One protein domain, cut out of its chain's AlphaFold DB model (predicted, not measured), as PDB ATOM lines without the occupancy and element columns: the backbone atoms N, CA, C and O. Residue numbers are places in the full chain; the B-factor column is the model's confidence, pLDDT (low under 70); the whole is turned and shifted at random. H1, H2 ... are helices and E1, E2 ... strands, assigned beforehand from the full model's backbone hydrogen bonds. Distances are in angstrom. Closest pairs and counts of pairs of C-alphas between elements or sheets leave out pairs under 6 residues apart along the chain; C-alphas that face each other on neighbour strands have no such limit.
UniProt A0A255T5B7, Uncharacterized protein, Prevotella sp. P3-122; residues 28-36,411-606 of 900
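This is residues 28 to 36 and 411 to 606 of the 900 residues of an uncharacterized protein of Prevotella sp. P3-122 (UniProt A0A255T5B7). What shape do these backbone atoms make? A long, strongly twisted wall of ten strands, E7 to E16, is faced at its E7 end by a second twisted sheet, E1 to E6, whose strands cross those of the wall; the two sheets are only partly face to face, and the wall runs on past the overlap to E16. A short helix, H1, stands free beside them. What are the counts and the size? The 205 printed residues hold one named helix, H1, then sixteen named strands, E1 to E16, mostly strand by class, with both sheets antiparallel in chain order. The whole is compact, with a radius of gyration of the C-alphas of 19.0 A and spans of 57 by 47 by 34 A.

Where do the first elements lie? H1 is residues 29 to 32, with C-alpha 29 at (49.592, 70.301, 122.483). E1 is 411 to 417, E2 423 to 431, E3 436 to 444, E4 450 to 459 at 26.3 A, E5 472 to 476 and E6 479 to 482. Where does the wall run? E7 is 485 to 489, E8 496 to 500, E9 506 to 512, E10 518 to 527, E11 530 to 539 at 29.9 A, and E12, the longest strand, 542 to 553 at 33.9 A. E13 is 559 to 566, E14 572 to 580, E15 585 to 592 and E16 597 to 605, with C-alpha 605 at (31.636, 78.239, 104.996).

How are the sheets ordered? Each is a meander, each strand the antiparallel neighbour of the one before; E1, E6, E7 and E16 are edge strands. Which backbone atoms pair? In the hairpin E1 and E2, N 416 and O 424 are 2.9 A apart; in the hairpin E11 and E12, N 533 and O 549 are 2.9 A apart; in the hairpin E15 and E16, N 588 and O 602 are 2.9 A apart. Where do the sheets come close? The closest C-alphas of E1 and E7, those of Tyr 416 and Ile 489, are 6.5 A apart, and those of E5 and E9, Thr 472 and Val 506, 7.8 A. What of H1? It is on neither sheet, and it is too short for an O i to N i+4 pair; its one O i to N i+3 pair is not within range.

How far does it reach? The two C-alphas farthest apart, those of Asn 447 and Thr 595, are 58.6 A apart. Where is it cut, and which link is long? Residues 37 to 410 are not printed, with 11.2 A between C-alphas 36 and 411; the link from E4 to E5 is long, 12 residues. Where is confidence low? The pLDDT is under 70 at residues 28 to 36, 430 to 437, 457 to 470 and 514.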
ATOM      1  N   ARG A  28      51.047  72.972 119.466       37.72
ATOM      2  CA  ARG A  28      50.863  71.561 119.069       37.72
ATOM      3  C   ARG A  28      50.091  70.736 120.104       37.72
ATOM      4  O   ARG A  28      49.229  69.946 119.716       37.72
ATOM      5  N   GLN A  29      50.331  70.958 121.397       44.81
ATOM      6  CA  GLN A  29      49.592  70.301 122.483       44.81
ATOM      7  C   GLN A  29      48.142  70.813 122.583       44.81
ATOM      8  O   GLN A  29      47.269  70.087 123.047       44.81
ATOM      9  N   MET A  30      47.847  72.015 122.065       39.69
ATOM     10  CA  MET A  30      46.489  72.581 122.006       39.69
ATOM     11  C   MET A  30      45.657  72.133 120.789       39.69
ATOM     12  O   MET A  30      44.475  72.481 120.708       39.69
ATOM     13  N   TYR A  31      46.250  71.439 119.807       34.25
ATOM     14  CA  TYR A  31      45.563  70.985 118.584       34.25
ATOM     15  C   TYR A  31      45.690  69.472 118.316       34.25
ATOM     16  O   TYR A  31      44.847  68.924 117.610       34.25
ATOM     17  N   GLY A  32      46.724  68.798 118.838       28.08
ATOM     18  CA  GLY A  32      47.099  67.433 118.437       28.08
ATOM     19  C   GLY A  32      46.753  66.309 119.411       28.08
ATOM     20  O   GLY A  32      46.686  65.164 118.989       28.08
ATOM     21  N   ASN A  33      46.480  66.606 120.676       24.59
ATOM     22  CA  ASN A  33      45.975  65.635 121.636       24.59
ATOM     23  C   ASN A  33      44.951  66.355 122.494       24.59
ATOM     24  O   ASN A  33      45.219  67.426 123.032       24.59
ATOM     25  N   SER A  34      43.774  65.765 122.655       28.09
ATOM     26  CA  SER A  34      42.966  66.075 123.818       28.09
ATOM     27  C   SER A  34      43.834  65.803 125.053       28.09
ATOM     28  O   SER A  34      43.921  64.650 125.480       28.09
ATOM     29  N   ARG A  35      44.429  66.834 125.676       32.44
ATOM     30  CA  ARG A  35      44.422  66.846 127.141       32.44
ATOM     31  C   ARG A  35      42.938  66.674 127.450       32.44
ATOM     32  O   ARG A  35      42.138  67.538 127.093       32.44
ATOM     33  N   GLN A  36      42.527  65.481 127.879       32.72
ATOM     34  CA  GLN A  36      41.141  65.204 128.238       32.72
ATOM     35  C   GLN A  36      40.829  66.053 129.477       32.72
ATOM     36  O   GLN A  36      40.845  65.558 130.595       32.72
ATOM     37  N   ASN A 411      40.321  62.767 139.607       83.94
ATOM     38  CA  ASN A 411      41.513  63.543 139.259       83.94
ATOM     39  C   ASN A 411      41.300  65.012 139.665       83.94
ATOM     40  O   ASN A 411      40.281  65.610 139.330       83.94
ATOM     41  N   VAL A 412      42.251  65.565 140.414       86.81
ATOM     42  CA  VAL A 412      42.210  66.929 140.957       86.81
ATOM     43  C   VAL A 412      42.992  67.913 140.082       86.81
ATOM     44  O   VAL A 412      42.655  69.098 140.062       86.81
ATOM     45  N   GLY A 413      44.043  67.443 139.406       83.88
ATOM     46  CA  GLY A 413      44.925  68.261 138.574       83.88
ATOM     47  C   GLY A 413      46.354  67.719 138.460       83.88
ATOM     48  O   GLY A 413      46.719  66.731 139.110       83.88
ATOM     49  N   TYR A 414      47.162  68.388 137.635       85.81
ATOM     50  CA  TYR A 414      48.568  68.052 137.381       85.81
ATOM     51  C   TYR A 414      49.483  68.639 138.467       85.81
ATOM     52  O   TYR A 414      49.208  69.709 139.014       85.81
ATOM     53  N   VAL A 415      50.571  67.949 138.805       88.56
ATOM     54  CA  VAL A 415      51.467  68.297 139.915       88.56
ATOM     55  C   VAL A 415      52.900  68.498 139.429       88.56
ATOM     56  O   VAL A 415      53.500  67.597 138.854       88.56
ATOM     57  N   TYR A 416      53.485  69.649 139.765       86.56
ATOM     58  CA  TYR A 416      54.912  69.933 139.593       86.56
ATOM     59  C   TYR A 416      55.594  69.980 140.963       86.56
ATOM     60  O   TYR A 416      55.294  70.849 141.783       86.56
ATOM     61  N   GLU A 417      56.506  69.053 141.240       85.94
ATOM     62  CA  GLU A 417      57.149  68.935 142.553       85.94
ATOM     63  C   GLU A 417      58.327  69.919 142.732       85.94
ATOM     64  O   GLU A 417      59.032  70.280 141.782       85.94
ATOM     65  N   PHE A 418      58.560  70.328 143.983       85.25
ATOM     66  CA  PHE A 418      59.784  70.996 144.422       85.25
ATOM     67  C   PHE A 418      60.685  70.028 145.209       85.25
ATOM     68  O   PHE A 418      60.217  69.191 145.985       85.25
ATOM     69  N   ALA A 419      62.001  70.182 145.085       83.31
ATOM     70  CA  ALA A 419      63.018  69.377 145.755       83.31
ATOM     71  C   ALA A 419      62.962  69.481 147.291       83.31
ATOM     72  O   ALA A 419      63.462  68.600 147.995       83.31
ATOM     73  N   ASP A 420      62.361  70.545 147.831       85.38
ATOM     74  CA  ASP A 420      62.149  70.740 149.269       85.38
ATOM     75  C   ASP A 420      60.887  70.038 149.819       85.38
ATOM     76  O   ASP A 420      60.650  70.054 151.035       85.38
ATOM     77  N   GLY A 421      60.117  69.396 148.936       84.19
ATOM     78  CA  GLY A 421      58.868  68.699 149.224       84.19
ATOM     79  C   GLY A 421      57.604  69.543 149.046       84.19
ATOM     80  O   GLY A 421      56.523  69.030 149.311       84.19
ATOM     81  N   GLY A 422      57.707  70.817 148.648       89.88
ATOM     82  CA  GLY A 422      56.555  71.579 148.160       89.88
ATOM     83  C   GLY A 422      56.101  71.115 146.773       89.88
ATOM     84  O   GLY A 422      56.765  70.302 146.132       89.88
ATOM     85  N   TYR A 423      54.993  71.662 146.273       91.69
ATOM     86  CA  TYR A 423      54.516  71.377 144.913       91.69
ATOM     87  C   TYR A 423      53.662  72.515 144.334       91.69
ATOM     88  O   TYR A 423      53.173  73.381 145.061       91.69
ATOM     89  N   VAL A 424      53.465  72.510 143.017       92.12
ATOM     90  CA  VAL A 424      52.480  73.331 142.305       92.12
ATOM     91  C   VAL A 424      51.390  72.418 141.766       92.12
ATOM     92  O   VAL A 424      51.697  71.434 141.107       92.12
ATOM     93  N   LEU A 425      50.133  72.752 142.039       90.62
ATOM     94  CA  LEU A 425      48.965  72.094 141.461       90.62
ATOM     95  C   LEU A 425      48.410  72.964 140.329       90.62
ATOM     96  O   LEU A 425      48.053  74.123 140.571       90.62
ATOM     97  N   GLU A 426      48.349  72.404 139.127       88.25
ATOM     98  CA  GLU A 426      47.685  72.980 137.958       88.25
ATOM     99  C   GLU A 426      46.247  72.463 137.872       88.25
ATOM    100  O   GLU A 426      46.014  71.253 137.902       88.25
ATOM    101  N   GLN A 427      45.288  73.385 137.791       83.75
ATOM    102  CA  GLN A 427      43.857  73.091 137.663       83.75
ATOM    103  C   GLN A 427      43.224  74.039 136.651       83.75
ATOM    104  O   GLN A 427      43.572  75.218 136.627       83.75
ATOM    105  N   ASP A 428      42.256  73.570 135.880       75.25
ATOM    106  CA  ASP A 428      41.436  74.392 134.997       75.25
ATOM    107  C   ASP A 428      40.021  74.599 135.570       75.25
ATOM    108  O   ASP A 428      39.450  73.746 136.248       75.25
ATOM    109  N   GLU A 429      39.440  75.773 135.316       71.50
ATOM    110  CA  GLU A 429      38.030  76.056 135.585       71.50
ATOM    111  C   GLU A 429      37.337  76.544 134.311       71.50
ATOM    112  O   GLU A 429      37.657  77.614 133.774       71.50
ATOM    113  N   TRP A 430      36.327  75.795 133.865       66.44
ATOM    114  CA  TRP A 430      35.449  76.203 132.773       66.44
ATOM    115  C   TRP A 430      34.409  77.231 133.231       66.44
ATOM    116  O   TRP A 430      33.593  76.974 134.121       66.44
ATOM    117  N   ASN A 431      34.363  78.380 132.557       61.53
ATOM    118  CA  ASN A 431      33.308  79.369 132.734       61.53
ATOM    119  C   ASN A 431      32.380  79.394 131.513       61.53
ATOM    120  O   ASN A 431      32.636  80.052 130.502       61.53
ATOM    121  N   GLY A 432      31.245  78.703 131.635       53.19
ATOM    122  CA  GLY A 432      30.258  78.586 130.557       53.19
ATOM    123  C   GLY A 432      29.532  79.886 130.190       53.19
ATOM    124  O   GLY A 432      28.913  79.948 129.135       53.19
ATOM    125  N   ASN A 433      29.604  80.940 131.012       54.16
ATOM    126  CA  ASN A 433      28.929  82.210 130.707       54.16
ATOM    127  C   ASN A 433      29.684  83.055 129.676       54.16
ATOM    128  O   ASN A 433      29.088  83.900 129.009       54.16
ATOM    129  N   ASN A 434      30.997  82.871 129.571       51.66
ATOM    130  CA  ASN A 434      31.861  83.634 128.673       51.66
ATOM    131  C   ASN A 434      32.755  82.736 127.800       51.66
ATOM    132  O   ASN A 434      33.624  83.283 127.125       51.66
ATOM    133  N   ASN A 435      32.528  81.412 127.799       52.94
ATOM    134  CA  ASN A 435      33.345  80.400 127.116       52.94
ATOM    135  C   ASN A 435      34.844  80.679 127.294       52.94
ATOM    136  O   ASN A 435      35.580  80.896 126.329       52.94
ATOM    137  N   SER A 436      35.275  80.770 128.550       60.16
ATOM    138  CA  SER A 436      36.687  80.915 128.898       60.16
ATOM    139  C   SER A 436      37.102  79.809 129.851       60.16
ATOM    140  O   SER A 436      36.336  79.452 130.747       60.16
ATOM    141  N   GLU A 437      38.335  79.357 129.706       68.62
ATOM    142  CA  GLU A 437      38.983  78.392 130.581       68.62
ATOM    143  C   GLU A 437      40.039  79.134 131.403       68.62
ATOM    144  O   GLU A 437      40.851  79.885 130.870       68.62
ATOM    145  N   THR A 438      40.003  79.011 132.725       74.62
ATOM    146  CA  THR A 438      41.024  79.630 133.578       74.62
ATOM    147  C   THR A 438      41.927  78.556 134.149       74.62
ATOM    148  O   THR A 438      41.466  77.745 134.938       74.62
ATOM    149  N   PHE A 439      43.209  78.598 133.799       79.38
ATOM    150  CA  PHE A 439      44.237  77.745 134.385       79.38
ATOM    151  C   PHE A 439      44.773  78.394 135.659       79.38
ATOM    152  O   PHE A 439      45.181  79.558 135.648       79.38
ATOM    153  N   TYR A 440      44.801  77.653 136.756       85.56
ATOM    154  CA  TYR A 440      45.354  78.060 138.038       85.56
ATOM    155  C   TYR A 440      46.602  77.251 138.348       85.56
ATOM    156  O   TYR A 440      46.560  76.029 138.343       85.56
ATOM    157  N   TYR A 441      47.675  77.940 138.731       89.62
ATOM    158  CA  TYR A 441      48.861  77.316 139.314       89.62
ATOM    159  C   TYR A 441      48.921  77.683 140.792       89.62
ATOM    160  O   TYR A 441      49.242  78.824 141.150       89.62
ATOM    161  N   THR A 442      48.594  76.733 141.663       92.81
ATOM    162  CA  THR A 442      48.558  76.943 143.115       92.81
ATOM    163  C   THR A 442      49.768  76.289 143.769       92.81
ATOM    164  O   THR A 442      49.949  75.081 143.682       92.81
ATOM    165  N   TYR A 443      50.605  77.091 144.422       93.44
ATOM    166  CA  TYR A 443      51.853  76.660 145.044       93.44
ATOM    167  C   TYR A 443      51.603  76.325 146.508       93.44
ATOM    168  O   TYR A 443      51.053  77.140 147.258       93.44
ATOM    169  N   TYR A 444      52.091  75.167 146.922       92.94
ATOM    170  CA  TYR A 444      52.004  74.651 148.274       92.94
ATOM    171  C   TYR A 444      53.403  74.422 148.846       92.94
ATOM    172  O   TYR A 444      54.317  73.990 148.143       92.94
ATOM    173  N   ASP A 445      53.583  74.728 150.132       92.31
ATOM    174  CA  ASP A 445      54.771  74.289 150.865       92.31
ATOM    175  C   ASP A 445      54.720  72.777 151.152       92.31
ATOM    176  O   ASP A 445      53.695  72.119 150.967       92.31
ATOM    177  N   LYS A 446      55.813  72.220 151.679       89.00
ATOM    178  CA  LYS A 446      55.912  70.796 152.053       89.00
ATOM    179  C   LYS A 446      54.904  70.295 153.095       89.00
ATOM    180  O   LYS A 446      54.861  69.102 153.378       89.00
ATOM    181  N   ASN A 447      54.169  71.195 153.749       89.06
ATOM    182  CA  ASN A 447      53.122  70.848 154.708       89.06
ATOM    183  C   ASN A 447      51.717  71.008 154.096       89.06
ATOM    184  O   ASN A 447      50.734  70.857 154.821       89.06
ATOM    185  N   GLY A 448      51.611  71.341 152.805       86.81
ATOM    186  CA  GLY A 448      50.348  71.577 152.111       86.81
ATOM    187  C   GLY A 448      49.742  72.963 152.352       86.81
ATOM    188  O   GLY A 448      48.557  73.157 152.090       86.81
ATOM    189  N   ASN A 449      50.502  73.946 152.852       91.44
ATOM    190  CA  ASN A 449      49.989  75.312 152.996       91.44
ATOM    191  C   ASN A 449      50.142  76.085 151.685       91.44
ATOM    192  O   ASN A 449      51.235  76.131 151.124       91.44
ATOM    193  N   LEU A 450      49.079  76.763 151.245       92.38
ATOM    194  CA  LEU A 450      49.123  77.660 150.089       92.38
ATOM    195  C   LEU A 450      50.112  78.810 150.335       92.38
ATOM    196  O   LEU A 450      49.981  79.563 151.303       92.38
ATOM    197  N   THR A 451      51.077  78.970 149.430       91.69
ATOM    198  CA  THR A 451      52.108  80.021 149.489       91.69
ATOM    199  C   THR A 451      51.981  81.057 148.378       91.69
ATOM    200  O   THR A 451      52.319  82.224 148.584       91.69
ATOM    201  N   ARG A 452      51.480  80.654 147.206       92.44
ATOM    202  CA  ARG A 452      51.333  81.504 146.018       92.44
ATOM    203  C   ARG A 452      50.229  80.951 145.125       92.44
ATOM    204  O   ARG A 452      50.012  79.746 145.089       92.44
ATOM    205  N   GLN A 453      49.551  81.816 144.379       92.88
ATOM    206  CA  GLN A 453      48.584  81.386 143.372       92.88
ATOM    207  C   GLN A 453      48.686  82.268 142.131       92.88
ATOM    208  O   GLN A 453      48.704  83.500 142.243       92.88
ATOM    209  N   LEU A 454      48.750  81.627 140.968       90.75
ATOM    210  CA  LEU A 454      48.705  82.266 139.660       90.75
ATOM    211  C   LEU A 454      47.426  81.865 138.934       90.75
ATOM    212  O   LEU A 454      46.905  80.777 139.170       90.75
ATOM    213  N   LYS A 455      46.959  82.722 138.029       87.25
ATOM    214  CA  LYS A 455      45.940  82.355 137.049       87.25
ATOM    215  C   LYS A 455      46.291  82.861 135.656       87.25
ATOM    216  O   LYS A 455      46.814  83.973 135.512       87.25
ATOM    217  N   VAL A 456      45.931  82.068 134.660       79.25
ATOM    218  CA  VAL A 456      45.978  82.387 133.237       79.25
ATOM    219  C   VAL A 456      44.559  82.236 132.707       79.25
ATOM    220  O   VAL A 456      43.954  81.180 132.854       79.25
ATOM    221  N   VAL A 457      43.996  83.300 132.141       69.94
ATOM    222  CA  VAL A 457      42.632  83.262 131.595       69.94
ATOM    223  C   VAL A 457      42.722  82.939 130.110       69.94
ATOM    224  O   VAL A 457      42.813  83.844 129.283       69.94
ATOM    225  N   ALA A 458      42.706  81.655 129.768       59.91
ATOM    226  CA  ALA A 458      42.610  81.220 128.386       59.91
ATOM    227  C   ALA A 458      41.184  81.449 127.852       59.91
ATOM    228  O   ALA A 458      40.179  81.334 128.555       59.91
ATOM    229  N   ASN A 459      41.071  81.838 126.586       55.97
ATOM    230  CA  ASN A 459      39.770  81.986 125.935       55.97
ATOM    231  C   ASN A 459      39.535  80.768 125.044       55.97
ATOM    232  O   ASN A 459      40.441  80.395 124.302       55.97
ATOM    233  N   ASP A 460      38.330  80.202 125.081       49.19
ATOM    234  CA  ASP A 460      37.933  79.130 124.167       49.19
ATOM    235  C   ASP A 460      37.425  79.702 122.826       49.19
ATOM    236  O   ASP A 460      37.056  80.878 122.699       49.19
ATOM    237  N   GLU A 461      37.409  78.839 121.813       48.09
ATOM    238  CA  GLU A 461      37.140  79.021 120.386       48.09
ATOM    239  C   GLU A 461      35.723  79.524 120.033       48.09
ATOM    240  O   GLU A 461      35.268  79.320 118.905       48.09
ATOM    241  N   ARG A 462      34.981  80.135 120.971       43.09
ATOM    242  CA  ARG A 462      33.533  80.384 120.818       43.09
ATOM    243  C   ARG A 462      33.041  81.801 121.153       43.09
ATOM    244  O   ARG A 462      31.837  81.985 121.333       43.09
ATOM    245  N   THR A 463      33.901  82.823 121.211       41.03
ATOM    246  CA  THR A 463      33.487  84.234 121.431       41.03
ATOM    247  C   THR A 463      34.083  85.234 120.429       41.03
ATOM    248  O   THR A 463      34.988  84.911 119.667       41.03
ATOM    249  N   SER A 464      33.518  86.451 120.389       41.75
ATOM    250  CA  SER A 464      33.834  87.514 119.420       41.75
ATOM    251  C   SER A 464      35.334  87.704 119.184       41.75
ATOM    252  O   SER A 464      36.105  87.736 120.150       41.75
ATOM    253  N   ALA A 465      35.713  87.912 117.917       44.03
ATOM    254  CA  ALA A 465      37.072  88.193 117.455       44.03
ATOM    255  C   ALA A 465      37.602  89.506 118.070       44.03
ATOM    256  O   ALA A 465      37.543  90.593 117.502       44.03
ATOM    257  N   THR A 466      38.054  89.402 119.311       47.09
ATOM    258  CA  THR A 466      38.658  90.454 120.118       47.09
ATOM    259  C   THR A 466      39.907  89.853 120.729       47.09
ATOM    260  O   THR A 466      39.925  88.668 121.070       47.09
ATOM    261  N   MET A 467      40.968  90.647 120.831       52.25
ATOM    262  CA  MET A 467      42.159  90.221 121.551       52.25
ATOM    263  C   MET A 467      41.757  89.832 122.980       52.25
ATOM    264  O   MET A 467      41.242  90.668 123.723       52.25
ATOM    265  N   GLY A 468      41.950  88.561 123.339       55.53
ATOM    266  CA  GLY A 468      41.777  88.108 124.715       55.53
ATOM    267  C   GLY A 468      42.802  88.767 125.644       55.53
ATOM    268  O   GLY A 468      43.819  89.302 125.198       55.53
ATOM    269  N   ASP A 469      42.542  88.720 126.947       62.72
ATOM    270  CA  ASP A 469      43.483  89.169 127.977       62.72
ATOM    271  C   ASP A 469      44.707  88.241 128.096       62.72
ATOM    272  O   ASP A 469      44.664  87.251 128.812       62.72
ATOM    273  N   LEU A 470      45.794  88.542 127.375       69.25
ATOM    274  CA  LEU A 470      47.012  87.709 127.301       69.25
ATOM    275  C   LEU A 470      47.881  87.747 128.579       69.25
ATOM    276  O   LEU A 470      49.052  87.366 128.530       69.25
ATOM    277  N   ALA A 471      47.364  88.275 129.689       80.25
ATOM    278  CA  ALA A 471      48.117  88.476 130.917       80.25
ATOM    279  C   ALA A 471      47.966  87.312 131.905       80.25
ATOM    280  O   ALA A 471      46.884  86.777 132.140       80.25
ATOM    281  N   THR A 472      49.072  86.982 132.566       85.56
ATOM    282  CA  THR A 472      49.106  86.113 133.742       85.56
ATOM    283  C   THR A 472      49.053  86.953 135.011       85.56
ATOM    284  O   THR A 472      49.735  87.979 135.139       85.56
ATOM    285  N   TYR A 473      48.260  86.500 135.978       89.00
ATOM    286  CA  TYR A 473      48.027  87.205 137.235       89.00
ATOM    287  C   TYR A 473      48.498  86.395 138.437       89.00
ATOM    288  O   TYR A 473      48.379  85.178 138.462       89.00
ATOM    289  N   GLU A 474      48.954  87.087 139.476       91.69
ATOM    290  CA  GLU A 474      49.313  86.541 140.783       91.69
ATOM    291  C   GLU A 474      48.451  87.170 141.880       91.69
ATOM    292  O   GLU A 474      48.257  88.392 141.911       91.69
ATOM    293  N   LEU A 475      47.958  86.342 142.801       91.69
ATOM    294  CA  LEU A 475      47.159  86.787 143.937       91.69
ATOM    295  C   LEU A 475      48.060  87.369 145.040       91.69
ATOM    296  O   LEU A 475      48.798  86.645 145.704       91.69
ATOM    297  N   LYS A 476      47.971  88.683 145.283       89.12
ATOM    298  CA  LYS A 476      48.697  89.391 146.354       89.12
ATOM    299  C   LYS A 476      47.719  90.144 147.244       89.12
ATOM    300  O   LYS A 476      46.963  90.986 146.769       89.12
ATOM    301  N   ASN A 477      47.736  89.862 148.551       86.50
ATOM    302  CA  ASN A 477      46.849  90.494 149.542       86.50
ATOM    303  C   ASN A 477      45.356  90.454 149.141       86.50
ATOM    304  O   ASN A 477      44.639  91.441 149.290       86.50
ATOM    305  N   GLY A 478      44.900  89.330 148.575       86.06
ATOM    306  CA  GLY A 478      43.516  89.151 148.118       86.06
ATOM    307  C   GLY A 478      43.163  89.851 146.799       86.06
ATOM    308  O   GLY A 478      41.998  89.851 146.418       86.06
ATOM    309  N   THR A 479      44.133  90.447 146.095       89.06
ATOM    310  CA  THR A 479      43.927  91.113 144.797       89.06
ATOM    311  C   THR A 479      44.822  90.500 143.719       89.06
ATOM    312  O   THR A 479      46.002  90.252 143.954       89.06
ATOM    313  N   TRP A 480      44.273  90.269 142.525       91.44
ATOM    314  CA  TRP A 480      45.035  89.794 141.366       91.44
ATOM    315  C   TRP A 480      45.888  90.919 140.774       91.44
ATOM    316  O   TRP A 480      45.391  92.011 140.503       91.44
ATOM    317  N   THR A 481      47.176  90.654 140.572       90.94
ATOM    318  CA  THR A 481      48.163  91.613 140.057       90.94
ATOM    319  C   THR A 481      48.958  90.999 138.912       90.94
ATOM    320  O   THR A 481      49.194  89.798 138.921       90.94
ATOM    321  N   ILE A 482      49.364  91.802 137.927       90.00
ATOM    322  CA  ILE A 482      50.117  91.329 136.755       90.00
ATOM    323  C   ILE A 482      51.459  90.716 137.189       90.00
ATOM    324  O   ILE A 482      52.196  91.313 137.982       90.00
ATOM    325  N   VAL A 483      51.776  89.534 136.657       88.94
ATOM    326  CA  VAL A 483      53.081  88.882 136.841       88.94
ATOM    327  C   VAL A 483      54.127  89.566 135.964       88.94
ATOM    328  O   VAL A 483      53.847  89.949 134.839       88.94
ATOM    329  N   THR A 484      55.346  89.730 136.472       87.19
ATOM    330  CA  THR A 484      56.486  90.238 135.691       87.19
ATOM    331  C   THR A 484      57.746  89.474 136.084       87.19
ATOM    332  O   THR A 484      57.830  88.967 137.206       87.19
ATOM    333  N   GLY A 485      58.735  89.417 135.191       87.44
ATOM    334  CA  GLY A 485      60.001  88.725 135.447       87.44
ATOM    335  C   GLY A 485      59.922  87.228 135.152       87.44
ATOM    336  O   GLY A 485      59.136  86.812 134.312       87.44
ATOM    337  N   VAL A 486      60.754  86.429 135.820       90.62
ATOM    338  CA  VAL A 486      60.850  84.976 135.603       90.62
ATOM    339  C   VAL A 486      60.206  84.232 136.771       90.62
ATOM    340  O   VAL A 486      60.442  84.585 137.930       90.62
ATOM    341  N   ILE A 487      59.417  83.199 136.479       89.00
ATOM    342  CA  ILE A 487      58.893  82.250 137.469       89.00
ATOM    343  C   ILE A 487      59.400  80.840 137.173       89.00
ATOM    344  O   ILE A 487      59.719  80.515 136.031       89.00
ATOM    345  N   LYS A 488      59.398  80.003 138.210       87.50
ATOM    346  CA  LYS A 488      59.562  78.555 138.105       87.50
ATOM    347  C   LYS A 488      58.285  77.870 138.579       87.50
ATOM    348  O   LYS A 488      57.768  78.253 139.632       87.50
ATOM    349  N   ILE A 489      57.802  76.898 137.819       87.94
ATOM    350  CA  ILE A 489      56.694  76.009 138.174       87.94
ATOM    351  C   ILE A 489      57.330  74.644 138.465       87.94
ATOM    352  O   ILE A 489      57.793  73.966 137.551       87.94
ATOM    353  N   GLY A 490      57.430  74.307 139.754       84.94
ATOM    354  CA  GLY A 490      58.308  73.238 140.239       84.94
ATOM    355  C   GLY A 490      59.798  73.605 140.162       84.94
ATOM    356  O   GLY A 490      60.179  74.674 139.675       84.94
ATOM    357  N   ASP A 491      60.657  72.728 140.673       82.19
ATOM    358  CA  ASP A 491      62.115  72.777 140.447       82.19
ATOM    359  C   ASP A 491      62.768  71.384 140.342       82.19
ATOM    360  O   ASP A 491      63.995  71.267 140.263       82.19
ATOM    361  N   ALA A 492      61.941  70.335 140.330       73.94
ATOM    362  CA  ALA A 492      62.348  68.964 140.085       73.94
ATOM    363  C   ALA A 492      62.485  68.662 138.575       73.94
ATOM    364  O   ALA A 492      62.315  69.516 137.704       73.94
ATOM    365  N   ALA A 493      62.819  67.411 138.271       70.81
ATOM    366  CA  ALA A 493      62.698  66.823 136.941       70.81
ATOM    367  C   ALA A 493      61.306  67.112 136.340       70.81
ATOM    368  O   ALA A 493      60.314  66.867 137.023       70.81
ATOM    369  N   GLY A 494      61.219  67.630 135.108       71.38
ATOM    370  CA  GLY A 494      59.927  68.033 134.526       71.38
ATOM    371  C   GLY A 494      59.487  69.481 134.796       71.38
ATOM    372  O   GLY A 494      58.352  69.828 134.484       71.38
ATOM    373  N   HIS A 495      60.309  70.329 135.434       83.88
ATOM    374  CA  HIS A 495      59.896  71.700 135.770       83.88
ATOM    375  C   HIS A 495      59.800  72.629 134.550       83.88
ATOM    376  O   HIS A 495      60.427  72.404 133.512       83.88
ATOM    377  N   ILE A 496      59.063  73.730 134.726       87.88
ATOM    378  CA  ILE A 496      58.887  74.777 133.713       87.88
ATOM    379  C   ILE A 496      59.458  76.100 134.230       87.88
ATOM    380  O   ILE A 496      59.207  76.509 135.370       87.88
ATOM    381  N   GLU A 497      60.179  76.820 133.375       90.88
ATOM    382  CA  GLU A 497      60.576  78.210 133.608       90.88
ATOM    383  C   GLU A 497      59.883  79.131 132.605       90.88
ATOM    384  O   GLU A 497      60.021  78.961 131.396       90.88
ATOM    385  N   ALA A 498      59.168  80.148 133.093       90.81
ATOM    386  CA  ALA A 498      58.472  81.106 132.236       90.81
ATOM    387  C   ALA A 498      58.898  82.547 132.524       90.81
ATOM    388  O   ALA A 498      58.974  82.974 133.678       90.81
ATOM    389  N   GLU A 499      59.157  83.310 131.464       93.38
ATOM    390  CA  GLU A 499      59.506  84.729 131.509       93.38
ATOM    391  C   GLU A 499      58.347  85.579 130.983       93.38
ATOM    392  O   GLU A 499      57.772  85.280 129.935       93.38
ATOM    393  N   PHE A 500      58.032  86.667 131.689       90.56
ATOM    394  CA  PHE A 500      56.924  87.566 131.374       90.56
ATOM    395  C   PHE A 500      57.402  88.983 131.074       90.56
ATOM    396  O   PHE A 500      58.288  89.520 131.750       90.56
ATOM    397  N   ASP A 501      56.738  89.634 130.121       89.00
ATOM    398  CA  ASP A 501      56.920  91.062 129.878       89.00
ATOM    399  C   ASP A 501      56.215  91.948 130.927       89.00
ATOM    400  O   ASP A 501      55.585  91.485 131.877       89.00
ATOM    401  N   ASN A 502      56.308  93.270 130.761       88.75
ATOM    402  CA  ASN A 502      55.701  94.235 131.685       88.75
ATOM    403  C   ASN A 502      54.160  94.286 131.643       88.75
ATOM    404  O   ASN A 502      53.565  95.000 132.451       88.75
ATOM    405  N   LYS A 503      53.524  93.568 130.711       86.62
ATOM    406  CA  LYS A 503      52.071  93.396 130.612       86.62
ATOM    407  C   LYS A 503      51.626  92.023 131.133       86.62
ATOM    408  O   LYS A 503      50.436  91.737 131.087       86.62
ATOM    409  N   GLY A 504      52.550  91.196 131.630       85.31
ATOM    410  CA  GLY A 504      52.277  89.844 132.122       85.31
ATOM    411  C   GLY A 504      52.067  88.807 131.038       85.31
ATOM    412  O   GLY A 504      51.463  87.775 131.318       85.31
ATOM    413  N   ARG A 505      52.544  89.066 129.820       86.44
ATOM    414  CA  ARG A 505      52.465  88.122 128.703       86.44
ATOM    415  C   ARG A 505      53.713  87.241 128.685       86.44
ATOM    416  O   ARG A 505      54.813  87.769 128.866       86.44
ATOM    417  N   VAL A 506      53.551  85.937 128.468       87.44
ATOM    418  CA  VAL A 506      54.664  84.970 128.402       87.44
ATOM    419  C   VAL A 506      55.518  85.270 127.174       87.44
ATOM    420  O   VAL A 506      55.037  85.164 126.058       87.44
ATOM    421  N   ILE A 507      56.783  85.640 127.344       90.81
ATOM    422  CA  ILE A 507      57.717  85.870 126.226       90.81
ATOM    423  C   ILE A 507      58.654  84.685 125.985       90.81
ATOM    424  O   ILE A 507      59.220  84.559 124.897       90.81
ATOM    425  N   ARG A 508      58.796  83.803 126.977       92.50
ATOM    426  CA  ARG A 508      59.568  82.563 126.891       92.50
ATOM    427  C   ARG A 508      59.028  81.526 127.872       92.50
ATOM    428  O   ARG A 508      58.724  81.887 129.006       92.50
ATOM    429  N   SER A 509      58.963  80.274 127.436       91.06
ATOM    430  CA  SER A 509      58.682  79.093 128.254       91.06
ATOM    431  C   SER A 509      59.748  78.044 127.959       91.06
ATOM    432  O   SER A 509      59.967  77.716 126.797       91.06
ATOM    433  N   ASP A 510      60.429  77.558 128.985       90.44
ATOM    434  CA  ASP A 510      61.428  76.496 128.899       90.44
ATOM    435  C   ASP A 510      60.912  75.289 129.693       90.44
ATOM    436  O   ASP A 510      60.592  75.432 130.875       90.44
ATOM    437  N   GLU A 511      60.852  74.120 129.060       87.81
ATOM    438  CA  GLU A 511      60.441  72.857 129.682       87.81
ATOM    439  C   GLU A 511      61.655  71.944 129.828       87.81
ATOM    440  O   GLU A 511      62.474  71.818 128.911       87.81
ATOM    441  N   TYR A 512      61.799  71.319 130.992       84.44
ATOM    442  CA  TYR A 512      62.942  70.473 131.312       84.44
ATOM    443  C   TYR A 512      62.511  69.011 131.403       84.44
ATOM    444  O   TYR A 512      61.482  68.705 131.989       84.44
ATOM    445  N   ASN A 513      63.314  68.091 130.869       76.12
ATOM    446  CA  ASN A 513      63.020  66.659 130.921       76.12
ATOM    447  C   ASN A 513      63.257  66.055 132.320       76.12
ATOM    448  O   ASN A 513      63.650  66.724 133.284       76.12
ATOM    449  N   ALA A 514      63.061  64.738 132.411       69.69
ATOM    450  CA  ALA A 514      63.268  63.965 133.628       69.69
ATOM    451  C   ALA A 514      64.714  64.023 134.183       69.69
ATOM    452  O   ALA A 514      64.921  63.840 135.382       69.69
ATOM    453  N   ASP A 515      65.705  64.319 133.336       73.25
ATOM    454  CA  ASP A 515      67.118  64.478 133.710       73.25
ATOM    455  C   ASP A 515      67.486  65.935 134.052       73.25
ATOM    456  O   ASP A 515      68.659  66.267 134.250       73.25
ATOM    457  N   ASN A 516      66.481  66.812 134.149       76.25
ATOM    458  CA  ASN A 516      66.624  68.243 134.413       76.25
ATOM    459  C   ASN A 516      67.452  68.983 133.344       76.25
ATOM    460  O   ASN A 516      68.105  69.993 133.621       76.25
ATOM    461  N   GLN A 517      67.445  68.464 132.117       81.50
ATOM    462  CA  GLN A 517      68.000  69.117 130.938       81.50
ATOM    463  C   GLN A 517      66.880  69.836 130.196       81.50
ATOM    464  O   GLN A 517      65.751  69.357 130.162       81.50
ATOM    465  N   LEU A 518      67.189  70.989 129.601       85.75
ATOM    466  CA  LEU A 518      66.235  71.711 128.764       85.75
ATOM    467  C   LEU A 518      65.785  70.796 127.620       85.75
ATOM    468  O   LEU A 518      66.616  70.421 126.806       85.75
ATOM    469  N   ALA A 519      64.504  70.459 127.564       83.56
ATOM    470  CA  ALA A 519      63.927  69.600 126.539       83.56
ATOM    471  C   ALA A 519      63.304  70.442 125.432       83.56
ATOM    472  O   ALA A 519      63.634  70.272 124.262       83.56
ATOM    473  N   GLU A 520      62.484  71.414 125.823       87.12
ATOM    474  CA  GLU A 520      61.758  72.269 124.897       87.12
ATOM    475  C   GLU A 520      61.912  73.737 125.281       87.12
ATOM    476  O   GLU A 520      62.088  74.108 126.445       87.12
ATOM    477  N   ARG A 521      61.871  74.601 124.272       90.44
ATOM    478  CA  ARG A 521      61.819  76.045 124.452       90.44
ATOM    479  C   ARG A 521      60.832  76.648 123.483       90.44
ATOM    480  O   ARG A 521      60.966  76.486 122.274       90.44
ATOM    481  N   THR A 522      59.993  77.516 124.014       89.88
ATOM    482  CA  THR A 522      59.015  78.268 123.245       89.88
ATOM    483  C   THR A 522      59.231  79.758 123.444       89.88
ATOM    484  O   THR A 522      59.367  80.244 124.568       89.88
ATOM    485  N   LEU A 523      59.318  80.502 122.341       92.44
ATOM    486  CA  LEU A 523      59.558  81.947 122.332       92.44
ATOM    487  C   LEU A 523      58.385  82.681 121.696       92.44
ATOM    488  O   LEU A 523      58.029  82.391 120.554       92.44
ATOM    489  N   TYR A 524      57.868  83.700 122.380       89.50
ATOM    490  CA  TYR A 524      56.731  84.488 121.910       89.50
ATOM    491  C   TYR A 524      57.139  85.922 121.582       89.50
ATOM    492  O   TYR A 524      57.818  86.603 122.350       89.50
ATOM    493  N   THR A 525      56.683  86.414 120.431       90.56
ATOM    494  CA  THR A 525      56.838  87.816 120.026       90.56
ATOM    495  C   THR A 525      55.472  88.429 119.782       90.56
ATOM    496  O   THR A 525      54.759  88.032 118.865       90.56
ATOM    497  N   TYR A 526      55.110  89.425 120.590       85.69
ATOM    498  CA  TYR A 526      53.802  90.072 120.515       85.69
ATOM    499  C   TYR A 526      53.800  91.306 119.612       85.69
ATOM    500  O   TYR A 526      54.718  92.126 119.634       85.69
ATOM    501  N   THR A 527      52.691  91.480 118.903       83.94
ATOM    502  CA  THR A 527      52.310  92.691 118.169       83.94
ATOM    503  C   THR A 527      51.060  93.307 118.807       83.94
ATOM    504  O   THR A 527      50.518  92.761 119.772       83.94
ATOM    505  N   ASP A 528      50.588  94.445 118.293       77.56
ATOM    506  CA  ASP A 528      49.354  95.075 118.787       77.56
ATOM    507  C   ASP A 528      48.095  94.248 118.475       77.56
ATOM    508  O   ASP A 528      47.092  94.401 119.166       77.56
ATOM    509  N   ASN A 529      48.160  93.354 117.480       78.62
ATOM    510  CA  ASN A 529      47.007  92.600 116.981       78.62
ATOM    511  C   ASN A 529      47.231  91.072 116.947       78.62
ATOM    512  O   ASN A 529      46.541  90.366 116.214       78.62
ATOM    513  N   GLY A 530      48.218  90.542 117.673       81.56
ATOM    514  CA  GLY A 530      48.560  89.117 117.614       81.56
ATOM    515  C   GLY A 530      49.946  88.787 118.153       81.56
ATOM    516  O   GLY A 530      50.601  89.640 118.757       81.56
ATOM    517  N   TYR A 531      50.422  87.571 117.902       85.25
ATOM    518  CA  TYR A 531      51.773  87.135 118.253       85.25
ATOM    519  C   TYR A 531      52.307  86.072 117.288       85.25
ATOM    520  O   TYR A 531      51.555  85.461 116.532       85.25
ATOM    521  N   THR A 532      53.618  85.857 117.323       90.00
ATOM    522  CA  THR A 532      54.283  84.701 116.708       90.00
ATOM    523  C   THR A 532      54.958  83.864 117.776       90.00
ATOM    524  O   THR A 532      55.446  84.417 118.765       90.00
ATOM    525  N   GLU A 533      55.046  82.567 117.537       89.19
ATOM    526  CA  GLU A 533      55.655  81.581 118.417       89.19
ATOM    527  C   GLU A 533      56.720  80.786 117.651       89.19
ATOM    528  O   GLU A 533      56.566  80.460 116.473       89.19
ATOM    529  N   ALA A 534      57.843  80.515 118.312       90.75
ATOM    530  CA  ALA A 534      58.886  79.630 117.812       90.75
ATOM    531  C   ALA A 534      59.166  78.545 118.852       90.75
ATOM    532  O   ALA A 534      59.638  78.865 119.944       90.75
ATOM    533  N   GLU A 535      58.898  77.295 118.481       89.75
ATOM    534  CA  GLU A 535      59.151  76.106 119.297       89.75
ATOM    535  C   GLU A 535      60.498  75.486 118.902       89.75
ATOM    536  O   GLU A 535      60.872  75.433 117.718       89.75
ATOM    537  N   TYR A 536      61.239  75.044 119.910       88.75
ATOM    538  CA  TYR A 536      62.540  74.414 119.779       88.75
ATOM    539  C   TYR A 536      62.606  73.170 120.655       88.75
ATOM    540  O   TYR A 536      62.268  73.246 121.829       88.75
ATOM    541  N   GLU A 537      63.152  72.085 120.123       86.44
ATOM    542  CA  GLU A 537      63.426  70.851 120.866       86.44
ATOM    543  C   GLU A 537      64.936  70.626 120.969       86.44
ATOM    544  O   GLU A 537      65.694  70.917 120.034       86.44
ATOM    545  N   LEU A 538      65.396  70.123 122.113       82.00
ATOM    546  CA  LEU A 538      66.784  69.736 122.323       82.00
ATOM    547  C   LEU A 538      67.014  68.325 121.775       82.00
ATOM    548  O   LEU A 538      66.530  67.347 122.334       82.00
ATOM    549  N   LEU A 539      67.846  68.213 120.740       78.38
ATOM    550  CA  LEU A 539      68.412  66.942 120.286       78.38
ATOM    551  C   LEU A 539      69.942  67.080 120.217       78.38
ATOM    552  O   LEU A 539      70.453  68.137 119.852       78.38
ATOM    553  N   ASP A 540      70.700  66.043 120.575       77.69
ATOM    554  CA  ASP A 540      72.177  66.038 120.515       77.69
ATOM    555  C   ASP A 540      72.849  67.317 121.085       77.69
ATOM    556  O   ASP A 540      73.713  67.931 120.443       77.69
ATOM    557  N   ASP A 541      72.419  67.761 122.274       77.62
ATOM    558  CA  ASP A 541      72.887  68.979 122.962       77.62
ATOM    559  C   ASP A 541      72.688  70.299 122.175       77.62
ATOM    560  O   ASP A 541      73.353  71.311 122.439       77.62
ATOM    561  N   LYS A 542      71.770  70.332 121.197       83.75
ATOM    562  CA  LYS A 542      71.427  71.524 120.406       83.75
ATOM    563  C   LYS A 542      69.920  71.712 120.284       83.75
ATOM    564  O   LYS A 542      69.181  70.774 120.028       83.75
ATOM    565  N   LEU A 543      69.477  72.962 120.418       84.44
ATOM    566  CA  LEU A 543      68.085  73.332 120.171       84.44
ATOM    567  C   LEU A 543      67.834  73.454 118.667       84.44
ATOM    568  O   LEU A 543      68.401  74.334 118.009       84.44
ATOM    569  N   TYR A 544      66.958  72.605 118.147       87.00
ATOM    570  CA  TYR A 544      66.466  72.662 116.779       87.00
ATOM    571  C   TYR A 544      65.097  73.305 116.765       87.00
ATOM    572  O   TYR A 544      64.236  72.958 117.562       87.00
ATOM    573  N   LYS A 545      64.892  74.250 115.851       89.25
ATOM    574  CA  LYS A 545      63.570  74.829 115.639       89.25
ATOM    575  C   LYS A 545      62.679  73.752 115.034       89.25
ATOM    576  O   LYS A 545      63.001  73.280 113.947       89.25
ATOM    577  N   THR A 546      61.589  73.396 115.699       86.94
ATOM    578  CA  THR A 546      60.647  72.368 115.228       86.94
ATOM    579  C   THR A 546      59.402  72.993 114.625       86.94
ATOM    580  O   THR A 546      58.875  72.487 113.629       86.94
ATOM    581  N   GLN A 547      58.995  74.161 115.130       89.19
ATOM    582  CA  GLN A 547      57.851  74.896 114.611       89.19
ATOM    583  C   GLN A 547      58.060  76.414 114.611       89.19
ATOM    584  O   GLN A 547      58.797  76.999 115.409       89.19
ATOM    585  N   PHE A 548      57.394  77.073 113.668       91.38
ATOM    586  CA  PHE A 548      57.112  78.498 113.713       91.38
ATOM    587  C   PHE A 548      55.643  78.726 113.421       91.38
ATOM    588  O   PHE A 548      55.173  78.319 112.361       91.38
ATOM    589  N   SER A 549      54.949  79.396 114.319       89.31
ATOM    590  CA  SER A 549      53.522  79.657 114.213       89.31
ATOM    591  C   SER A 549      53.233  81.133 114.447       89.31
ATOM    592  O   SER A 549      54.066  81.911 114.934       89.31
ATOM    593  N   GLY A 550      52.045  81.561 114.051       86.50
ATOM    594  CA  GLY A 550      51.602  82.908 114.320       86.50
ATOM    595  C   GLY A 550      50.108  83.051 114.196       86.50
ATOM    596  O   GLY A 550      49.461  82.432 113.358       86.50
ATOM    597  N   ILE A 551      49.581  83.937 115.029       83.75
ATOM    598  CA  ILE A 551      48.163  84.219 115.080       83.75
ATOM    599  C   ILE A 551      47.941  85.726 115.158       83.75
ATOM    600  O   ILE A 551      48.603  86.441 115.916       83.75
ATOM    601  N   SER A 552      47.040  86.244 114.327       84.56
ATOM    602  CA  SER A 552      46.782  87.682 114.238       84.56
ATOM    603  C   SER A 552      45.363  87.988 113.788       84.56
ATOM    604  O   SER A 552      44.740  87.185 113.099       84.56
ATOM    605  N   ILE A 553      44.871  89.167 114.160       82.12
ATOM    606  CA  ILE A 553      43.606  89.712 113.675       82.12
ATOM    607  C   ILE A 553      43.852  91.020 112.921       82.12
ATOM    608  O   ILE A 553      44.522  91.925 113.418       82.12
ATOM    609  N   ASP A 554      43.348  91.133 111.697       82.69
ATOM    610  CA  ASP A 554      43.459  92.381 110.941       82.69
ATOM    611  C   ASP A 554      42.364  93.399 111.332       82.69
ATOM    612  O   ASP A 554      41.444  93.116 112.102       82.69
ATOM    613  N   ALA A 555      42.440  94.618 110.787       79.81
ATOM    614  CA  ALA A 555      41.459  95.676 111.056       79.81
ATOM    615  C   ALA A 555      40.040  95.369 110.533       79.81
ATOM    616  O   ALA A 555      39.086  96.031 110.942       79.81
ATOM    617  N   ASN A 556      39.898  94.390 109.633       78.81
ATOM    618  CA  ASN A 556      38.615  93.928 109.107       78.81
ATOM    619  C   ASN A 556      38.024  92.785 109.951       78.81
ATOM    620  O   ASN A 556      36.923  92.318 109.658       78.81
ATOM    621  N   GLY A 557      38.735  92.337 110.992       73.62
ATOM    622  CA  GLY A 557      38.339  91.211 111.829       73.62
ATOM    623  C   GLY A 557      38.659  89.845 111.219       73.62
ATOM    624  O   GLY A 557      38.075  88.855 111.651       73.62
ATOM    625  N   THR A 558      39.546  89.774 110.219       83.19
ATOM    626  CA  THR A 558      40.041  88.501 109.677       83.19
ATOM    627  C   THR A 558      41.043  87.907 110.655       83.19
ATOM    628  O   THR A 558      42.085  88.514 110.915       83.19
ATOM    629  N   LEU A 559      40.741  86.724 111.184       82.19
ATOM    630  CA  LEU A 559      41.680  85.942 111.977       82.19
ATOM    631  C   LEU A 559      42.574  85.146 111.026       82.19
ATOM    632  O   LEU A 559      42.070  84.395 110.195       82.19
ATOM    633  N   SER A 560      43.887  85.286 111.169       86.75
ATOM    634  CA  SER A 560      44.861  84.428 110.508       86.75
ATOM    635  C   SER A 560      45.602  83.604 111.551       86.75
ATOM    636  O   SER A 560      46.221  84.185 112.440       86.75
ATOM    637  N   ASP A 561      45.545  82.284 111.405       85.75
ATOM    638  CA  ASP A 561      46.304  81.296 112.178       85.75
ATOM    639  C   ASP A 561      47.171  80.504 111.196       85.75
ATOM    640  O   ASP A 561      46.717  80.158 110.104       85.75
ATOM    641  N   TRP A 562      48.441  80.292 111.513       90.00
ATOM    642  CA  TRP A 562      49.340  79.543 110.651       90.00
ATOM    643  C   TRP A 562      50.477  78.903 111.433       90.00
ATOM    644  O   TRP A 562      50.926  79.425 112.452       90.00
ATOM    645  N   TYR A 563      51.004  77.810 110.886       88.88
ATOM    646  CA  TYR A 563      52.224  77.176 111.368       88.88
ATOM    647  C   TYR A 563      53.070  76.626 110.218       88.88
ATOM    648  O   TYR A 563      52.580  76.320 109.129       88.88
ATOM    649  N   ILE A 564      54.365  76.485 110.481       90.88
ATOM    650  CA  ILE A 564      55.372  75.874 109.618       90.88
ATOM    651  C   ILE A 564      56.194  74.929 110.491       90.88
ATOM    652  O   ILE A 564      56.786  75.361 111.479       90.88
ATOM    653  N   ASN A 565      56.248  73.654 110.118       89.12
ATOM    654  CA  ASN A 565      57.113  72.662 110.744       89.12
ATOM    655  C   ASN A 565      58.473  72.620 110.045       89.12
ATOM    656  O   ASN A 565      58.561  72.737 108.818       89.12
ATOM    657  N   TYR A 566      59.519  72.375 110.823       87.56
ATOM    658  CA  TYR A 566      60.896  72.277 110.358       87.56
ATOM    659  C   TYR A 566      61.486  70.913 110.718       87.56
ATOM    660  O   TYR A 566      61.103  70.302 111.712       87.56
ATOM    661  N   ASN A 567      62.423  70.435 109.901       84.62
ATOM    662  CA  ASN A 567      63.236  69.268 110.239       84.62
ATOM    663  C   ASN A 567      64.420  69.660 111.148       84.62
ATOM    664  O   ASN A 567      64.732  70.839 111.329       84.62
ATOM    665  N   ILE A 568      65.160  68.657 111.632       80.88
ATOM    666  CA  ILE A 568      66.377  68.843 112.445       80.88
ATOM    667  C   ILE A 568      67.517  69.596 111.726       80.88
ATOM    668  O   ILE A 568      68.493  69.992 112.349       80.88
ATOM    669  N   TYR A 569      67.436  69.810 110.412       84.00
ATOM    670  CA  TYR A 569      68.420  70.593 109.652       84.00
ATOM    671  C   TYR A 569      68.003  72.062 109.482       84.00
ATOM    672  O   TYR A 569      68.798  72.873 109.006       84.00
ATOM    673  N   GLY A 570      66.789  72.421 109.915       81.31
ATOM    674  CA  GLY A 570      66.215  73.757 109.776       81.31
ATOM    675  C   GLY A 570      65.494  74.003 108.449       81.31
ATOM    676  O   GLY A 570      65.134  75.149 108.174       81.31
ATOM    677  N   ASP A 571      65.253  72.967 107.639       87.88
ATOM    678  CA  ASP A 571      64.458  73.080 106.414       87.88
ATOM    679  C   ASP A 571      62.964  72.951 106.731       87.88
ATOM    680  O   ASP A 571      62.550  72.078 107.496       87.88
ATOM    681  N   ALA A 572      62.139  73.798 106.113       88.44
ATOM    682  CA  ALA A 572      60.687  73.712 106.240       88.44
ATOM    683  C   ALA A 572      60.160  72.427 105.576       88.44
ATOM    684  O   ALA A 572      60.467  72.151 104.416       88.44
ATOM    685  N   MET A 573      59.347  71.657 106.300       89.31
ATOM    686  CA  MET A 573      58.787  70.381 105.833       89.31
ATOM    687  C   MET A 573      57.345  70.510 105.351       89.31
ATOM    688  O   MET A 573      56.964  69.939 104.332       89.31
ATOM    689  N   SER A 574      56.529  71.221 106.122       89.62
ATOM    690  CA  SER A 574      55.100  71.382 105.888       89.62
ATOM    691  C   SER A 574      54.592  72.581 106.672       89.62
ATOM    692  O   SER A 574      55.266  73.096 107.561       89.62
ATOM    693  N   GLY A 575      53.390  73.027 106.354       89.38
ATOM    694  CA  GLY A 575      52.746  74.098 107.085       89.38
ATOM    695  C   GLY A 575      51.336  74.306 106.586       89.38
ATOM    696  O   GLY A 575      50.983  73.882 105.478       89.38
ATOM    697  N   TYR A 576      50.548  74.968 107.411       89.56
ATOM    698  CA  TYR A 576      49.168  75.291 107.113       89.56
ATOM    699  C   TYR A 576      48.869  76.719 107.525       89.56
ATOM    700  O   TYR A 576      49.469  77.234 108.470       89.56
ATOM    701  N   LYS A 577      47.956  77.356 106.801       91.94
ATOM    702  CA  LYS A 577      47.396  78.645 107.178       91.94
ATOM    703  C   LYS A 577      45.889  78.611 106.992       91.94
ATOM    704  O   LYS A 577      45.399  78.218 105.934       91.94
ATOM    705  N   ASP A 578      45.207  79.118 108.002       86.69
ATOM    706  CA  ASP A 578      43.785  79.387 108.037       86.69
ATOM    707  C   ASP A 578      43.545  80.895 108.048       86.69
ATOM    708  O   ASP A 578      44.143  81.637 108.832       86.69
ATOM    709  N   GLU A 579      42.639  81.354 107.188       88.56
ATOM    710  CA  GLU A 579      42.053  82.688 107.272       88.56
ATOM    711  C   GLU A 579      40.547  82.579 107.490       88.56
ATOM    712  O   GLU A 579      39.810  82.056 106.650       88.56
ATOM    713  N   ILE A 580      40.088  83.104 108.620       83.12
ATOM    714  CA  ILE A 580      38.682  83.126 109.005       83.12
ATOM    715  C   ILE A 580      38.193  84.562 108.905       83.12
ATOM    716  O   ILE A 580      38.596  85.440 109.669       83.12
ATOM    717  N   TYR A 581      37.314  84.798 107.942       81.69
ATOM    718  CA  TYR A 581      36.773  86.115 107.655       81.69
ATOM    719  C   TYR A 581      35.572  86.421 108.550       81.69
ATOM    720  O   TYR A 581      34.811  85.536 108.942       81.69
ATOM    721  N   ALA A 582      35.325  87.711 108.782       72.12
ATOM    722  CA  ALA A 582      34.220  88.196 109.609       72.12
ATOM    723  C   ALA A 582      32.815  87.744 109.148       72.12
ATOM    724  O   ALA A 582      31.859  87.852 109.915       72.12
ATOM    725  N   ASN A 583      32.669  87.254 107.913       71.81
ATOM    726  CA  ASN A 583      31.426  86.709 107.360       71.81
ATOM    727  C   ASN A 583      31.290  85.176 107.519       71.81
ATOM    728  O   ASN A 583      30.310  84.610 107.036       71.81
ATOM    729  N   GLY A 584      32.241  84.509 108.182       72.44
ATOM    730  CA  GLY A 584      32.259  83.059 108.408       72.44
ATOM    731  C   GLY A 584      32.877  82.236 107.274       72.44
ATOM    732  O   GLY A 584      32.867  81.008 107.343       72.44
ATOM    733  N   LYS A 585      33.418  82.880 106.229       84.31
ATOM    734  CA  LYS A 585      34.211  82.197 105.199       84.31
ATOM    735  C   LYS A 585      35.545  81.752 105.796       84.31
ATOM    736  O   LYS A 585      36.245  82.567 106.390       84.31
ATOM    737  N   HIS A 586      35.890  80.488 105.602       86.62
ATOM    738  CA  HIS A 586      37.187  79.918 105.946       86.62
ATOM    739  C   HIS A 586      37.969  79.663 104.666       86.62
ATOM    740  O   HIS A 586      37.441  79.078 103.715       86.62
ATOM    741  N   VAL A 587      39.218  80.112 104.636       90.06
ATOM    742  CA  VAL A 587      40.127  79.905 103.515       90.06
ATOM    743  C   VAL A 587      41.373  79.191 104.004       90.06
ATOM    744  O   VAL A 587      41.995  79.601 104.980       90.06
ATOM    745  N   TYR A 588      41.723  78.137 103.280       90.12
ATOM    746  CA  TYR A 588      42.774  77.199 103.615       90.12
ATOM    747  C   TYR A 588      43.954  77.373 102.668       90.12
ATOM    748  O   TYR A 588      43.780  77.553 101.455       90.12
ATOM    749  N   TYR A 589      45.159  77.275 103.218       94.31
ATOM    750  CA  TYR A 589      46.398  77.326 102.460       94.31
ATOM    751  C   TYR A 589      47.360  76.246 102.955       94.31
ATOM    752  O   TYR A 589      47.512  76.051 104.161       94.31
ATOM    753  N   TYR A 590      48.075  75.598 102.035       92.25
ATOM    754  CA  TYR A 590      49.225  74.760 102.382       92.25
ATOM    755  C   TYR A 590      50.521  75.546 102.184       92.25
ATOM    756  O   TYR A 590      50.599  76.445 101.345       92.25
ATOM    757  N   TYR A 591      51.551  75.214 102.952       93.06
ATOM    758  CA  TYR A 591      52.875  75.799 102.774       93.06
ATOM    759  C   TYR A 591      53.639  75.086 101.652       93.06
ATOM    760  O   TYR A 591      53.898  73.885 101.742       93.06
ATOM    761  N   ASP A 592      54.013  75.814 100.602       91.31
ATOM    762  CA  ASP A 592      54.878  75.310  99.538       91.31
ATOM    763  C   ASP A 592      56.349  75.491  99.937       91.31
ATOM    764  O   ASP A 592      56.874  76.605  99.999       91.31
ATOM    765  N   THR A 593      57.027  74.373 100.191       88.56
ATOM    766  CA  THR A 593      58.427  74.335 100.631       88.56
ATOM    767  C   THR A 593      59.424  74.734  99.541       88.56
ATOM    768  O   THR A 593      60.560  75.081  99.862       88.56
ATOM    769  N   VAL A 594      59.026  74.743  98.262       86.69
ATOM    770  CA  VAL A 594      59.882  75.161  97.140       86.69
ATOM    771  C   VAL A 594      59.885  76.679  96.994       86.69
ATOM    772  O   VAL A 594      60.940  77.283  96.790       86.69
ATOM    773  N   THR A 595      58.711  77.304  97.076       88.50
ATOM    774  CA  THR A 595      58.565  78.763  96.929       88.50
ATOM    775  C   THR A 595      58.687  79.513  98.255       88.50
ATOM    776  O   THR A 595      58.959  80.716  98.253       88.50
ATOM    777  N   GLY A 596      58.519  78.816  99.382       87.44
ATOM    778  CA  GLY A 596      58.536  79.385 100.727       87.44
ATOM    779  C   GLY A 596      57.288  80.214 101.050       87.44
ATOM    780  O   GLY A 596      57.367  81.133 101.868       87.44
ATOM    781  N   GLN A 597      56.160  79.943 100.384       92.62
ATOM    782  CA  GLN A 597      54.923  80.723 100.483       92.62
ATOM    783  C   GLN A 597      53.708  79.837 100.778       92.62
ATOM    784  O   GLN A 597      53.653  78.676 100.387       92.62
ATOM    785  N   PHE A 598      52.701  80.409 101.443       93.06
ATOM    786  CA  PHE A 598      51.396  79.768 101.594       93.06
ATOM    787  C   PHE A 598      50.596  79.883 100.293       93.06
ATOM    788  O   PHE A 598      50.357  80.988  99.798       93.06
ATOM    789  N   VAL A 599      50.171  78.743  99.753       93.38
ATOM    790  CA  VAL A 599      49.426  78.627  98.496       93.38
ATOM    791  C   VAL A 599      48.000  78.177  98.794       93.38
ATOM    792  O   VAL A 599      47.775  77.277  99.599       93.38
ATOM    793  N   TYR A 600      47.030  78.819  98.142       92.12
ATOM    794  CA  TYR A 600      45.605  78.533  98.315       92.12
ATOM    795  C   TYR A 600      45.285  77.058  98.041       92.12
ATOM    796  O   TYR A 600      45.667  76.520  96.999       92.12
ATOM    797  N   SER A 601      44.551  76.427  98.958       90.38
ATOM    798  CA  SER A 601      44.160  75.017  98.882       90.38
ATOM    799  C   SER A 601      42.647  74.802  98.831       90.38
ATOM    800  O   SER A 601      42.202  73.743  98.399       90.38
ATOM    801  N   GLY A 602      41.846  75.788  99.243       89.81
ATOM    802  CA  GLY A 602      40.388  75.705  99.202       89.81
ATOM    803  C   GLY A 602      39.703  76.721 100.111       89.81
ATOM    804  O   GLY A 602      40.355  77.458 100.847       89.81
ATOM    805  N   ALA A 603      38.373  76.741 100.074       89.44
ATOM    806  CA  ALA A 603      37.557  77.536 100.980       89.44
ATOM    807  C   ALA A 603      36.243  76.815 101.289       89.44
ATOM    808  O   ALA A 603      35.713  76.096 100.442       89.44
ATOM    809  N   ASN A 604      35.701  77.035 102.483       86.94
ATOM    810  CA  ASN A 604      34.352  76.611 102.845       86.94
ATOM    811  C   ASN A 604      33.668  77.666 103.729       86.94
ATOM    812  O   ASN A 604      34.233  78.717 104.044       86.94
ATOM    813  N   VAL A 605      32.410  77.413 104.072       85.06
ATOM    814  CA  VAL A 605      31.636  78.239 104.996       85.06
ATOM    815  C   VAL A 605      30.896  77.313 105.947       85.06
ATOM    816  O   VAL A 605      30.299  76.325 105.525       85.06
ATOM    817  N   ASN A 606      30.959  77.622 107.237       78.38
ATOM    818  CA  ASN A 606      30.247  76.847 108.242       78.38
ATOM    819  C   ASN A 606      28.768  77.268 108.304       78.38
ATOM    820  O   ASN A 606      28.446  78.440 108.060       78.38
TER     821      ASN A 606